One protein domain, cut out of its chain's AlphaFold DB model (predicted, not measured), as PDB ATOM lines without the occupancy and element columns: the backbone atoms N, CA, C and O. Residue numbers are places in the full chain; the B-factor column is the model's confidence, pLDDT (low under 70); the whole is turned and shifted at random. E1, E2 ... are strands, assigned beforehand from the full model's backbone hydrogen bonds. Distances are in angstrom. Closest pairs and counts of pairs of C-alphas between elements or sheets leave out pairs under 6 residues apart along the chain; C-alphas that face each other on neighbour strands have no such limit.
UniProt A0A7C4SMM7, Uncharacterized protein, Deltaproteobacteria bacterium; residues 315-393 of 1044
ATOM      1  N   ASP A 315      -6.639  48.004   9.447       83.56
ATOM      2  CA  ASP A 315      -5.814  48.769  10.404       83.56
ATOM      3  C   ASP A 315      -5.496  50.200   9.924       83.56
ATOM      4  O   ASP A 315      -4.830  50.973  10.618       83.56
ATOM      5  N   GLY A 316      -6.039  50.595   8.766       84.38
ATOM      6  CA  GLY A 316      -5.900  51.926   8.180       84.38
ATOM      7  C   GLY A 316      -4.531  52.207   7.556       84.38
ATOM      8  O   GLY A 316      -4.311  53.321   7.071       84.38
ATOM      9  N   ASN A 317      -3.615  51.237   7.549       84.06
ATOM     10  CA  ASN A 317      -2.281  51.351   6.972       84.06
ATOM     11  C   ASN A 317      -2.193  50.522   5.681       84.06
ATOM     12  O   ASN A 317      -2.246  49.298   5.685       84.06
ATOM     13  N   GLY A 318      -1.973  51.187   4.544       83.69
ATOM     14  CA  GLY A 318      -1.875  50.515   3.245       83.69
ATOM     15  C   GLY A 318      -0.699  49.538   3.131       83.69
ATOM     16  O   GLY A 318      -0.674  48.727   2.210       83.69
ATOM     17  N   CYS A 319       0.277  49.606   4.042       87.75
ATOM     18  CA  CYS A 319       1.442  48.718   4.084       87.75
ATOM     19  C   CYS A 319       1.256  47.456   4.925       87.75
ATOM     20  O   CYS A 319       2.205  46.680   5.087       87.75
ATOM     21  N   THR A 320       0.055  47.237   5.440       86.50
ATOM     22  CA  THR A 320      -0.389  45.997   6.068       86.50
ATOM     23  C   THR A 320      -1.367  45.273   5.138       86.50
ATOM     24  O   THR A 320      -1.834  45.820   4.137       86.50
ATOM     25  N   SER A 321      -1.532  43.964   5.333       86.88
ATOM     26  CA  SER A 321      -2.369  43.155   4.447       86.88
ATOM     27  C   SER A 321      -2.948  41.911   5.119       86.88
ATOM     28  O   SER A 321      -2.269  41.191   5.861       86.88
ATOM     29  N   GLY A 322      -4.206  41.619   4.781       85.88
ATOM     30  CA  GLY A 322      -4.951  40.503   5.365       85.88
ATOM     31  C   GLY A 322      -5.247  40.731   6.844       85.88
ATOM     32  O   GLY A 322      -5.049  39.814   7.636       85.88
ATOM     33  N   ASP A 323      -5.642  41.956   7.186       90.88
ATOM     34  CA  ASP A 323      -5.666  42.455   8.555       90.88
ATOM     35  C   ASP A 323      -6.695  41.722   9.408       90.88
ATOM     36  O   ASP A 323      -7.847  41.495   9.015       90.88
ATOM     37  N   THR A 324      -6.246  41.323  10.591       90.31
ATOM     38  CA  THR A 324      -7.024  40.544  11.541       90.31
ATOM     39  C   THR A 324      -6.880  41.112  12.932       90.31
ATOM     40  O   THR A 324      -5.812  41.576  13.336       90.31
ATOM     41  N   CYS A 325      -7.968  41.019  13.673       90.31
ATOM     42  CA  CYS A 325      -7.995  41.327  15.084       90.31
ATOM     43  C   CYS A 325      -7.074  40.368  15.841       90.31
ATOM     44  O   CYS A 325      -7.147  39.146  15.663       90.31
ATOM     45  N   ASP A 326      -6.164  40.925  16.632       82.31
ATOM     46  CA  ASP A 326      -5.272  40.155  17.482       82.31
ATOM     47  C   ASP A 326      -5.940  39.789  18.817       82.31
ATOM     48  O   ASP A 326      -6.998  40.299  19.192       82.31
ATOM     49  N   GLY A 327      -5.294  38.898  19.573       78.81
ATOM     50  CA  GLY A 327      -5.771  38.471  20.893       78.81
ATOM     51  C   GLY A 327      -5.723  39.549  21.986       78.81
ATOM     52  O   GLY A 327      -5.897  39.203  23.151       78.81
ATOM     53  N   SER A 328      -5.460  40.813  21.638       81.62
ATOM     54  CA  SER A 328      -5.467  41.989  22.518       81.62
ATOM     55  C   SER A 328      -6.464  43.075  22.080       81.62
ATOM     56  O   SER A 328      -6.514  44.140  22.693       81.62
ATOM     57  N   GLY A 329      -7.262  42.820  21.034       81.75
ATOM     58  CA  GLY A 329      -8.300  43.733  20.548       81.75
ATOM     59  C   GLY A 329      -7.821  44.793  19.556       81.75
ATOM     60  O   GLY A 329      -8.601  45.686  19.216       81.75
ATOM     61  N   HIS A 330      -6.581  44.703  19.071       86.94
ATOM     62  CA  HIS A 330      -6.048  45.592  18.039       86.94
ATOM     63  C   HIS A 330      -6.213  44.966  16.652       86.94
ATOM     64  O   HIS A 330      -6.009  43.765  16.472       86.94
ATOM     65  N   CYS A 331      -6.548  45.774  15.645       86.50
ATOM     66  CA  CYS A 331      -6.439  45.328  14.259       86.50
ATOM     67  C   CYS A 331      -4.965  45.331  13.839       86.50
ATOM     68  O   CYS A 331      -4.278  46.332  14.045       86.50
ATOM     69  N   THR A 332      -4.479  44.224  13.269       85.31
ATOM     70  CA  THR A 332      -3.093  44.104  12.794       85.31
ATOM     71  C   THR A 332      -3.019  43.317  11.482       85.31
ATOM     72  O   THR A 332      -3.565  42.215  11.363       85.31
ATOM     73  N   GLY A 333      -2.335  43.864  10.479       84.62
ATOM     74  CA  GLY A 333      -2.041  43.167   9.227       84.62
ATOM     75  C   GLY A 333      -0.652  42.542   9.130       84.62
ATOM     76  O   GLY A 333       0.254  42.777   9.929       84.62
ATOM     77  N   ASN A 334      -0.458  41.756   8.070       83.88
ATOM     78  CA  ASN A 334       0.851  41.227   7.696       83.88
ATOM     79  C   ASN A 334       1.605  42.285   6.865       83.88
ATOM     80  O   ASN A 334       1.077  42.692   5.823       83.88
ATOM     81  N   PRO A 335       2.822  42.713   7.256       83.25
ATOM     82  CA  PRO A 335       3.558  43.749   6.531       83.25
ATOM     83  C   PRO A 335       3.814  43.395   5.061       83.25
ATOM     84  O   PRO A 335       4.319  42.311   4.745       83.25
ATOM     85  N   ILE A 336       3.523  44.332   4.158       83.12
ATOM     86  CA  ILE A 336       3.779  44.189   2.723       83.12
ATOM     87  C   ILE A 336       5.292  44.179   2.479       83.12
ATOM     88  O   ILE A 336       5.992  45.187   2.568       83.12
ATOM     89  N   ALA A 337       5.810  42.995   2.159       80.81
ATOM     90  CA  ALA A 337       7.230  42.774   1.946       80.81
ATOM     91  C   ALA A 337       7.662  43.226   0.538       80.81
ATOM     92  O   ALA A 337       7.596  42.451  -0.420       80.81
ATOM     93  N   CYS A 338       8.143  44.467   0.424       85.00
ATOM     94  CA  CYS A 338       8.673  45.074  -0.805       85.00
ATOM     95  C   CYS A 338      10.000  44.435  -1.272       85.00
ATOM     96  O   CYS A 338      11.050  45.069  -1.291       85.00
ATOM     97  N   ASN A 339       9.949  43.161  -1.662       84.25
ATOM     98  CA  ASN A 339      11.073  42.337  -2.125       84.25
ATOM     99  C   ASN A 339      10.980  42.047  -3.637       84.25
ATOM    100  O   ASN A 339      11.358  40.973  -4.107       84.25
ATOM    101  N   SER A 340      10.363  42.941  -4.410       84.75
ATOM    102  CA  SER A 340      10.141  42.775  -5.853       84.75
ATOM    103  C   SER A 340      10.332  44.112  -6.577       84.75
ATOM    104  O   SER A 340       9.349  44.702  -7.033       84.75
ATOM    105  N   PRO A 341      11.582  44.614  -6.637       83.38
ATOM    106  CA  PRO A 341      11.905  45.854  -7.332       83.38
ATOM    107  C   PRO A 341      11.577  45.783  -8.831       83.38
ATOM    108  O   PRO A 341      11.484  44.686  -9.400       83.38
ATOM    109  N   PRO A 342      11.468  46.943  -9.505       82.94
ATOM    110  CA  PRO A 342      11.528  47.011 -10.958       82.94
ATOM    111  C   PRO A 342      12.801  46.340 -11.493       82.94
ATOM    112  O   PRO A 342      13.821  46.245 -10.809       82.94
ATOM    113  N   ALA A 343      12.757  45.880 -12.742       83.00
ATOM    114  CA  ALA A 343      13.958  45.375 -13.393       83.00
ATOM    115  C   ALA A 343      14.967  46.517 -13.601       83.00
ATOM    116  O   ALA A 343      14.584  47.601 -14.036       83.00
ATOM    117  N   ASN A 344      16.251  46.248 -13.347       83.25
ATOM    118  CA  ASN A 344      17.341  47.153 -13.718       83.25
ATOM    119  C   ASN A 344      17.232  47.532 -15.203       83.25
ATOM    120  O   ASN A 344      16.854  46.700 -16.035       83.25
ATOM    121  N   GLU A 345      17.617  48.755 -15.549       85.31
ATOM    122  CA  GLU A 345      17.440  49.332 -16.885       85.31
ATOM    123  C   GLU A 345      18.619  50.233 -17.277       85.31
ATOM    124  O   GLU A 345      19.449  50.590 -16.446       85.31
ATOM    125  N   CYS A 346      18.721  50.587 -18.558       82.31
ATOM    126  CA  CYS A 346      19.618  51.657 -18.993       82.31
ATOM    127  C   CYS A 346      18.817  52.962 -19.006       82.31
ATOM    128  O   CYS A 346      17.854  53.061 -19.768       82.31
ATOM    129  N   GLN A 347      19.198  53.939 -18.181       82.00
ATOM    130  CA  GLN A 347      18.551  55.257 -18.163       82.00
ATOM    131  C   GLN A 347      18.889  56.040 -19.441       82.00
ATOM    132  O   GLN A 347      18.030  56.690 -20.034       82.00
ATOM    133  N   ASP A 348      20.139  55.926 -19.881       79.56
ATOM    134  CA  ASP A 348      20.645  56.405 -21.162       79.56
ATOM    135  C   ASP A 348      21.756  55.459 -21.668       79.56
ATOM    136  O   ASP A 348      21.933  54.353 -21.152       79.56
ATOM    137  N   ALA A 349      22.487  55.853 -22.714       71.25
ATOM    138  CA  ALA A 349      23.551  55.027 -23.286       71.25
ATOM    139  C   ALA A 349      24.752  54.824 -22.339       71.25
ATOM    140  O   ALA A 349      25.495  53.859 -22.507       71.25
ATOM    141  N   ASN A 350      24.940  55.699 -21.354       75.69
ATOM    142  CA  ASN A 350      26.110  55.761 -20.486       75.69
ATOM    143  C   ASN A 350      25.809  55.307 -19.046       75.69
ATOM    144  O   ASN A 350      26.747  55.142 -18.271       75.69
ATOM    145  N   ILE A 351      24.540  55.101 -18.668       80.06
ATOM    146  CA  ILE A 351      24.137  54.809 -17.279       80.06
ATOM    147  C   ILE A 351      23.223  53.587 -17.165       80.06
ATOM    148  O   ILE A 351      22.142  53.527 -17.755       80.06
ATOM    149  N   ALA A 352      23.637  52.644 -16.313       83.69
ATOM    150  CA  ALA A 352      22.824  51.525 -15.852       83.69
ATOM    151  C   ALA A 352      22.179  51.855 -14.495       83.69
ATOM    152  O   ALA A 352      22.876  51.965 -13.485       83.69
ATOM    153  N   ARG A 353      20.849  51.960 -14.455       87.06
ATOM    154  CA  ARG A 353      20.068  52.083 -13.222       87.06
ATOM    155  C   ARG A 353      19.884  50.713 -12.588       87.06
ATOM    156  O   ARG A 353      19.327  49.804 -13.211       87.06
ATOM    157  N   GLN A 354      20.326  50.563 -11.343       86.88
ATOM    158  CA  GLN A 354      20.130  49.346 -10.560       86.88
ATOM    159  C   GLN A 354      19.258  49.632  -9.340       86.88
ATOM    160  O   GLN A 354      19.607  50.468  -8.511       86.88
ATOM    161  N   PHE A 355      18.124  48.941  -9.233       85.44
ATOM    162  CA  PHE A 355      17.231  49.059  -8.082       85.44
ATOM    163  C   PHE A 355      17.753  48.205  -6.922       85.44
ATOM    164  O   PHE A 355      18.236  47.086  -7.125       85.44
ATOM    165  N   GLU A 356      17.654  48.723  -5.699       84.31
ATOM    166  CA  GLU A 356      17.985  47.962  -4.495       84.31
ATOM    167  C   GLU A 356      17.016  46.782  -4.319       84.31
ATOM    168  O   GLU A 356      15.830  46.851  -4.643       84.31
ATOM    169  N   ALA A 357      17.524  45.666  -3.787       80.00
ATOM    170  CA  ALA A 357      16.783  44.399  -3.727       80.00
ATOM    171  C   ALA A 357      15.552  44.420  -2.792       80.00
ATOM    172  O   ALA A 357      14.767  43.468  -2.780       80.00
ATOM    173  N   THR A 358      15.406  45.481  -1.998       79.06
ATOM    174  CA  THR A 358      14.354  45.690  -1.000       79.06
ATOM    175  C   THR A 358      13.933  47.156  -1.004       79.06
ATOM    176  O   THR A 358      14.797  48.028  -0.899       79.06
ATOM    177  N   GLY A 359      12.633  47.421  -1.085       82.75
ATOM    178  CA  GLY A 359      12.045  48.756  -1.000       82.75
ATOM    179  C   GLY A 359      11.427  49.061   0.365       82.75
ATOM    180  O   GLY A 359      11.334  48.193   1.235       82.75
ATOM    181  N   THR A 360      10.966  50.295   0.529       86.56
ATOM    182  CA  THR A 360      10.076  50.734   1.611       86.56
ATOM    183  C   THR A 360       8.637  50.806   1.099       86.56
ATOM    184  O   THR A 360       8.403  50.947  -0.098       86.56
ATOM    185  N   CYS A 361       7.659  50.684   1.991       85.06
ATOM    186  CA  CYS A 361       6.247  50.833   1.646       85.06
ATOM    187  C   CYS A 361       5.717  52.174   2.180       85.06
ATOM    188  O   CYS A 361       6.094  52.577   3.280       85.06
ATOM    189  N   GLU A 362       4.864  52.852   1.407       85.88
ATOM    190  CA  GLU A 362       4.235  54.133   1.763       85.88
ATOM    191  C   GLU A 362       2.906  53.920   2.534       85.88
ATOM    192  O   GLU A 362       1.919  53.495   1.919       85.88
ATOM    193  N   PRO A 363       2.823  54.208   3.855       80.06
ATOM    194  CA  PRO A 363       1.686  53.807   4.702       80.06
ATOM    195  C   PRO A 363       0.315  54.334   4.263       80.06
ATOM    196  O   PRO A 363      -0.710  53.738   4.583       80.06
ATOM    197  N   ALA A 364       0.279  55.441   3.518       77.56
ATOM    198  CA  ALA A 364      -0.959  56.050   3.035       77.56
ATOM    199  C   ALA A 364      -1.502  55.444   1.722       77.56
ATOM    200  O   ALA A 364      -2.639  55.741   1.355       77.56
ATOM    201  N   SER A 365      -0.714  54.641   0.993       80.19
ATOM    202  CA  SER A 365      -1.111  54.077  -0.313       80.19
ATOM    203  C   SER A 365      -0.849  52.579  -0.483       80.19
ATOM    204  O   SER A 365      -1.448  51.966  -1.365       80.19
ATOM    205  N   GLY A 366       0.033  51.984   0.327       80.75
ATOM    206  CA  GLY A 366       0.469  50.593   0.161       80.75
ATOM    207  C   GLY A 366       1.427  50.366  -1.009       80.75
ATOM    208  O   GLY A 366       1.716  49.224  -1.370       80.75
ATOM    209  N   GLU A 367       1.927  51.436  -1.630       85.38
ATOM    210  CA  GLU A 367       2.843  51.333  -2.762       85.38
ATOM    211  C   GLU A 367       4.290  51.110  -2.296       85.38
ATOM    212  O   GLU A 367       4.813  51.815  -1.430       85.38
ATOM    213  N   CYS A 368       4.962  50.129  -2.906       84.25
ATOM    214  CA  CYS A 368       6.376  49.853  -2.668       84.25
ATOM    215  C   CYS A 368       7.274  50.812  -3.461       84.25
ATOM    216  O   CYS A 368       7.380  50.718  -4.686       84.25
ATOM    217  N   ARG A 369       7.988  51.677  -2.743       85.75
ATOM    218  CA  ARG A 369       9.047  52.550  -3.248       85.75
ATOM    219  C   ARG A 369      10.398  51.841  -3.152       85.75
ATOM    220  O   ARG A 369      10.759  51.321  -2.103       85.75
ATOM    221  N   TYR A 370      11.172  51.855  -4.233       86.81
ATOM    222  CA  TYR A 370      12.500  51.241  -4.280       86.81
ATOM    223  C   TYR A 370      13.566  52.310  -4.511       86.81
ATOM    224  O   TYR A 370      13.474  53.074  -5.473       86.81
ATOM    225  N   ASP A 371      14.575  52.342  -3.643       84.38
ATOM    226  CA  ASP A 371      15.785  53.124  -3.886       84.38
ATOM    227  C   ASP A 371      16.582  52.509  -5.046       84.38
ATOM    228  O   ASP A 371      16.476  51.314  -5.345       84.38
ATOM    229  N   TYR A 372      17.382  53.328  -5.722       87.56
ATOM    230  CA  TYR A 372      18.195  52.908  -6.859       87.56
ATOM    231  C   TYR A 372      19.563  53.583  -6.840       87.56
ATOM    232  O   TYR A 372      19.737  54.675  -6.298       87.56
ATOM    233  N   GLN A 373      20.536  52.924  -7.461       86.00
ATOM    234  CA  GLN A 373      21.843  53.480  -7.764       86.00
ATOM    235  C   GLN A 373      22.018  53.546  -9.281       86.00
ATOM    236  O   GLN A 373      21.982  52.524  -9.969       86.00
ATOM    237  N   ASP A 374      22.260  54.750  -9.784       85.50
ATOM    238  CA  ASP A 374      22.668  54.971 -11.167       85.50
ATOM    239  C   ASP A 374      24.184  54.760 -11.276       85.50
ATOM    240  O   ASP A 374      24.973  55.365 -10.545       85.50
ATOM    241  N   ILE A 375      24.594  53.836 -12.148       81.44
ATOM    242  CA  ILE A 375      25.987  53.419 -12.332       81.44
ATOM    243  C   ILE A 375      26.481  53.918 -13.697       81.44
ATOM    244  O   ILE A 375      26.033  53.391 -14.721       81.44
ATOM    245  N   PRO A 376      27.417  54.886 -13.737       76.06
ATOM    246  CA  PRO A 376      28.084  55.289 -14.969       76.06
ATOM    247  C   PRO A 376      28.936  54.152 -15.536       76.06
ATOM    248  O   PRO A 376      29.755  53.559 -14.828       76.06
ATOM    249  N   CYS A 377      28.767  53.876 -16.823       73.69
ATOM    250  CA  CYS A 377      29.599  52.968 -17.595       73.69
ATOM    251  C   CYS A 377      30.842  53.725 -18.104       73.69
ATOM    252  O   CYS A 377      30.688  54.727 -18.806       73.69
ATOM    253  N   PRO A 378      32.072  53.301 -17.751       59.78
ATOM    254  CA  PRO A 378      33.285  53.963 -18.223       59.78
ATOM    255  C   PRO A 378      33.430  53.908 -19.747       59.78
ATOM    256  O   PRO A 378      33.395  52.827 -20.339       59.78
ATOM    257  N   LEU A 379      33.668  55.069 -20.363       56.75
ATOM    258  CA  LEU A 379      34.057  55.156 -21.768       56.75
ATOM    259  C   LEU A 379      35.394  54.436 -22.000       56.75
ATOM    260  O   LEU A 379      36.291  54.470 -21.156       56.75
ATOM    261  N   GLY A 380      35.510  53.784 -23.157       59.28
ATOM    262  CA  GLY A 380      36.649  52.948 -23.525       59.28
ATOM    263  C   GLY A 380      36.314  51.455 -23.587       59.28
ATOM    264  O   GLY A 380      35.285  50.979 -23.096       59.28
ATOM    265  N   CYS A 381      37.223  50.704 -24.211       65.31
ATOM    266  CA  CYS A 381      37.013  49.321 -24.642       65.31
ATOM    267  C   CYS A 381      36.575  48.363 -23.513       65.31
ATOM    268  O   CYS A 381      35.774  47.464 -23.761       65.31
ATOM    269  N   LEU A 382      37.050  48.591 -22.282       58.56
ATOM    270  CA  LEU A 382      36.913  47.682 -21.136       58.56
ATOM    271  C   LEU A 382      35.522  47.675 -20.459       58.56
ATOM    272  O   LEU A 382      35.264  46.809 -19.624       58.56
ATOM    273  N   ALA A 383      34.640  48.644 -20.749       59.94
ATOM    274  CA  ALA A 383      33.321  48.731 -20.097       59.94
ATOM    275  C   ALA A 383      32.202  49.389 -20.930       59.94
ATOM    276  O   ALA A 383      31.037  49.050 -20.717       59.94
ATOM    277  N   GLY A 384      32.541  50.259 -21.888       69.56
ATOM    278  CA  GLY A 384      31.656  50.735 -22.954       69.56
ATOM    279  C   GLY A 384      30.305  51.322 -22.518       69.56
ATOM    280  O   GLY A 384      30.199  52.055 -21.541       69.56
ATOM    281  N   PHE A 385      29.263  51.030 -23.299       70.50
ATOM    282  CA  PHE A 385      27.921  51.615 -23.159       70.50
ATOM    283  C   PHE A 385      26.960  50.669 -22.421       70.50
ATOM    284  O   PHE A 385      27.086  49.444 -22.511       70.50
ATOM    285  N   CYS A 386      25.939  51.216 -21.757       74.50
ATOM    286  CA  CYS A 386      24.865  50.422 -21.164       74.50
ATOM    287  C   CYS A 386      24.053  49.705 -22.251       74.50
ATOM    288  O   CYS A 386      23.468  50.325 -23.146       74.50
ATOM    289  N   ARG A 387      23.995  48.372 -22.172       77.19
ATOM    290  CA  ARG A 387      23.189  47.507 -23.041       77.19
ATOM    291  C   ARG A 387      22.613  46.355 -22.231       77.19
ATOM    292  O   ARG A 387      23.316  45.712 -21.460       77.19
ATOM    293  N   SER A 388      21.322  46.078 -22.416       73.56
ATOM    294  CA  SER A 388      20.616  45.029 -21.662       73.56
ATOM    295  C   SER A 388      20.778  45.180 -20.138       73.56
ATOM    296  O   SER A 388      21.039  44.206 -19.435       73.56
ATOM    297  N   SER A 389      20.625  46.418 -19.649       74.00
ATOM    298  CA  SER A 389      20.643  46.788 -18.222       74.00
ATOM    299  C   SER A 389      21.987  46.635 -17.495       74.00
ATOM    300  O   SER A 389      22.026  46.636 -16.264       74.00
ATOM    301  N   GLN A 390      23.093  46.496 -18.233       77.56
ATOM    302  CA  GLN A 390      24.459  46.423 -17.701       77.56
ATOM    303  C   GLN A 390      25.443  47.139 -18.642       77.56
ATOM    304  O   GLN A 390      25.185  47.260 -19.837       77.56
ATOM    305  N   CYS A 391      26.580  47.595 -18.120       78.50
ATOM    306  CA  CYS A 391      27.683  48.112 -18.935       78.50
ATOM    307  C   CYS A 391      28.357  46.967 -19.713       78.50
ATOM    308  O   CYS A 391      28.536  45.879 -19.160       78.50
ATOM    309  N   GLN A 392      28.706  47.187 -20.983       74.50
ATOM    310  CA  GLN A 392      29.329  46.182 -21.853       74.50
ATOM    311  C   GLN A 392      30.450  46.793 -22.707       74.50
ATOM    312  O   GLN A 392      30.231  47.785 -23.405       74.50
ATOM    313  N   GLY A 393      31.628  46.155 -22.684       65.81
ATOM    314  CA  GLY A 393      32.808  46.554 -23.458       65.81
ATOM    315  C   GLY A 393      32.588  46.592 -24.977       65.81
ATOM    316  O   GLY A 393      31.640  46.009 -25.515       65.81
TER     317      GLY A 393
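Overview. This is residues 315 to 393 of the 1044 residues of an uncharacterized protein of Deltaproteobacteria bacterium (UniProt A0A7C4SMM7). With little regular structure, this is a long thin rod of mostly loops. Two small hairpins, E1 with E2 and E3 with E4, lie toward one end; unnamed residues 315 to 334 make the other. The printed part has 79 residues, no named helix and strands E1 to E4, 16 residues in all; the class is all strand. It is extended: radius of gyration of the C-alphas 19.1 A, spans 64 by 18 by 14 A.

Along the chain. Find C-alpha 351 at (24.137, 54.809, -17.279); there E1, residues 351 to 355, begins its 12.9 A. E2, residues 372 to 376, runs 13.0 A. E3 is residues 385 to 387, 6.3 A; E4, residues 390 to 392, 6.4 A, ends at C-alpha 392, (29.329, 46.182, -21.853).

Arrangement. In hairpin E1 and E2, antiparallel at 159 degrees, find N 352 and O 375 within hydrogen-bond range, 3.0 A. In hairpin E3 and E4, antiparallel at 124 degrees, N 387 and O 390 are at 2.8 A. The closest C-alphas of E1 and E4, Ala 352 and Gln 390, are 5.7 A apart.

Size, cuts and confidence. The farthest C-alphas, Gly 329 and Cys 381, are 64.2 A apart. The printed part has no cut; the E1 to E2 link is long. Residues 378 to 384 and 393 have pLDDT under 70.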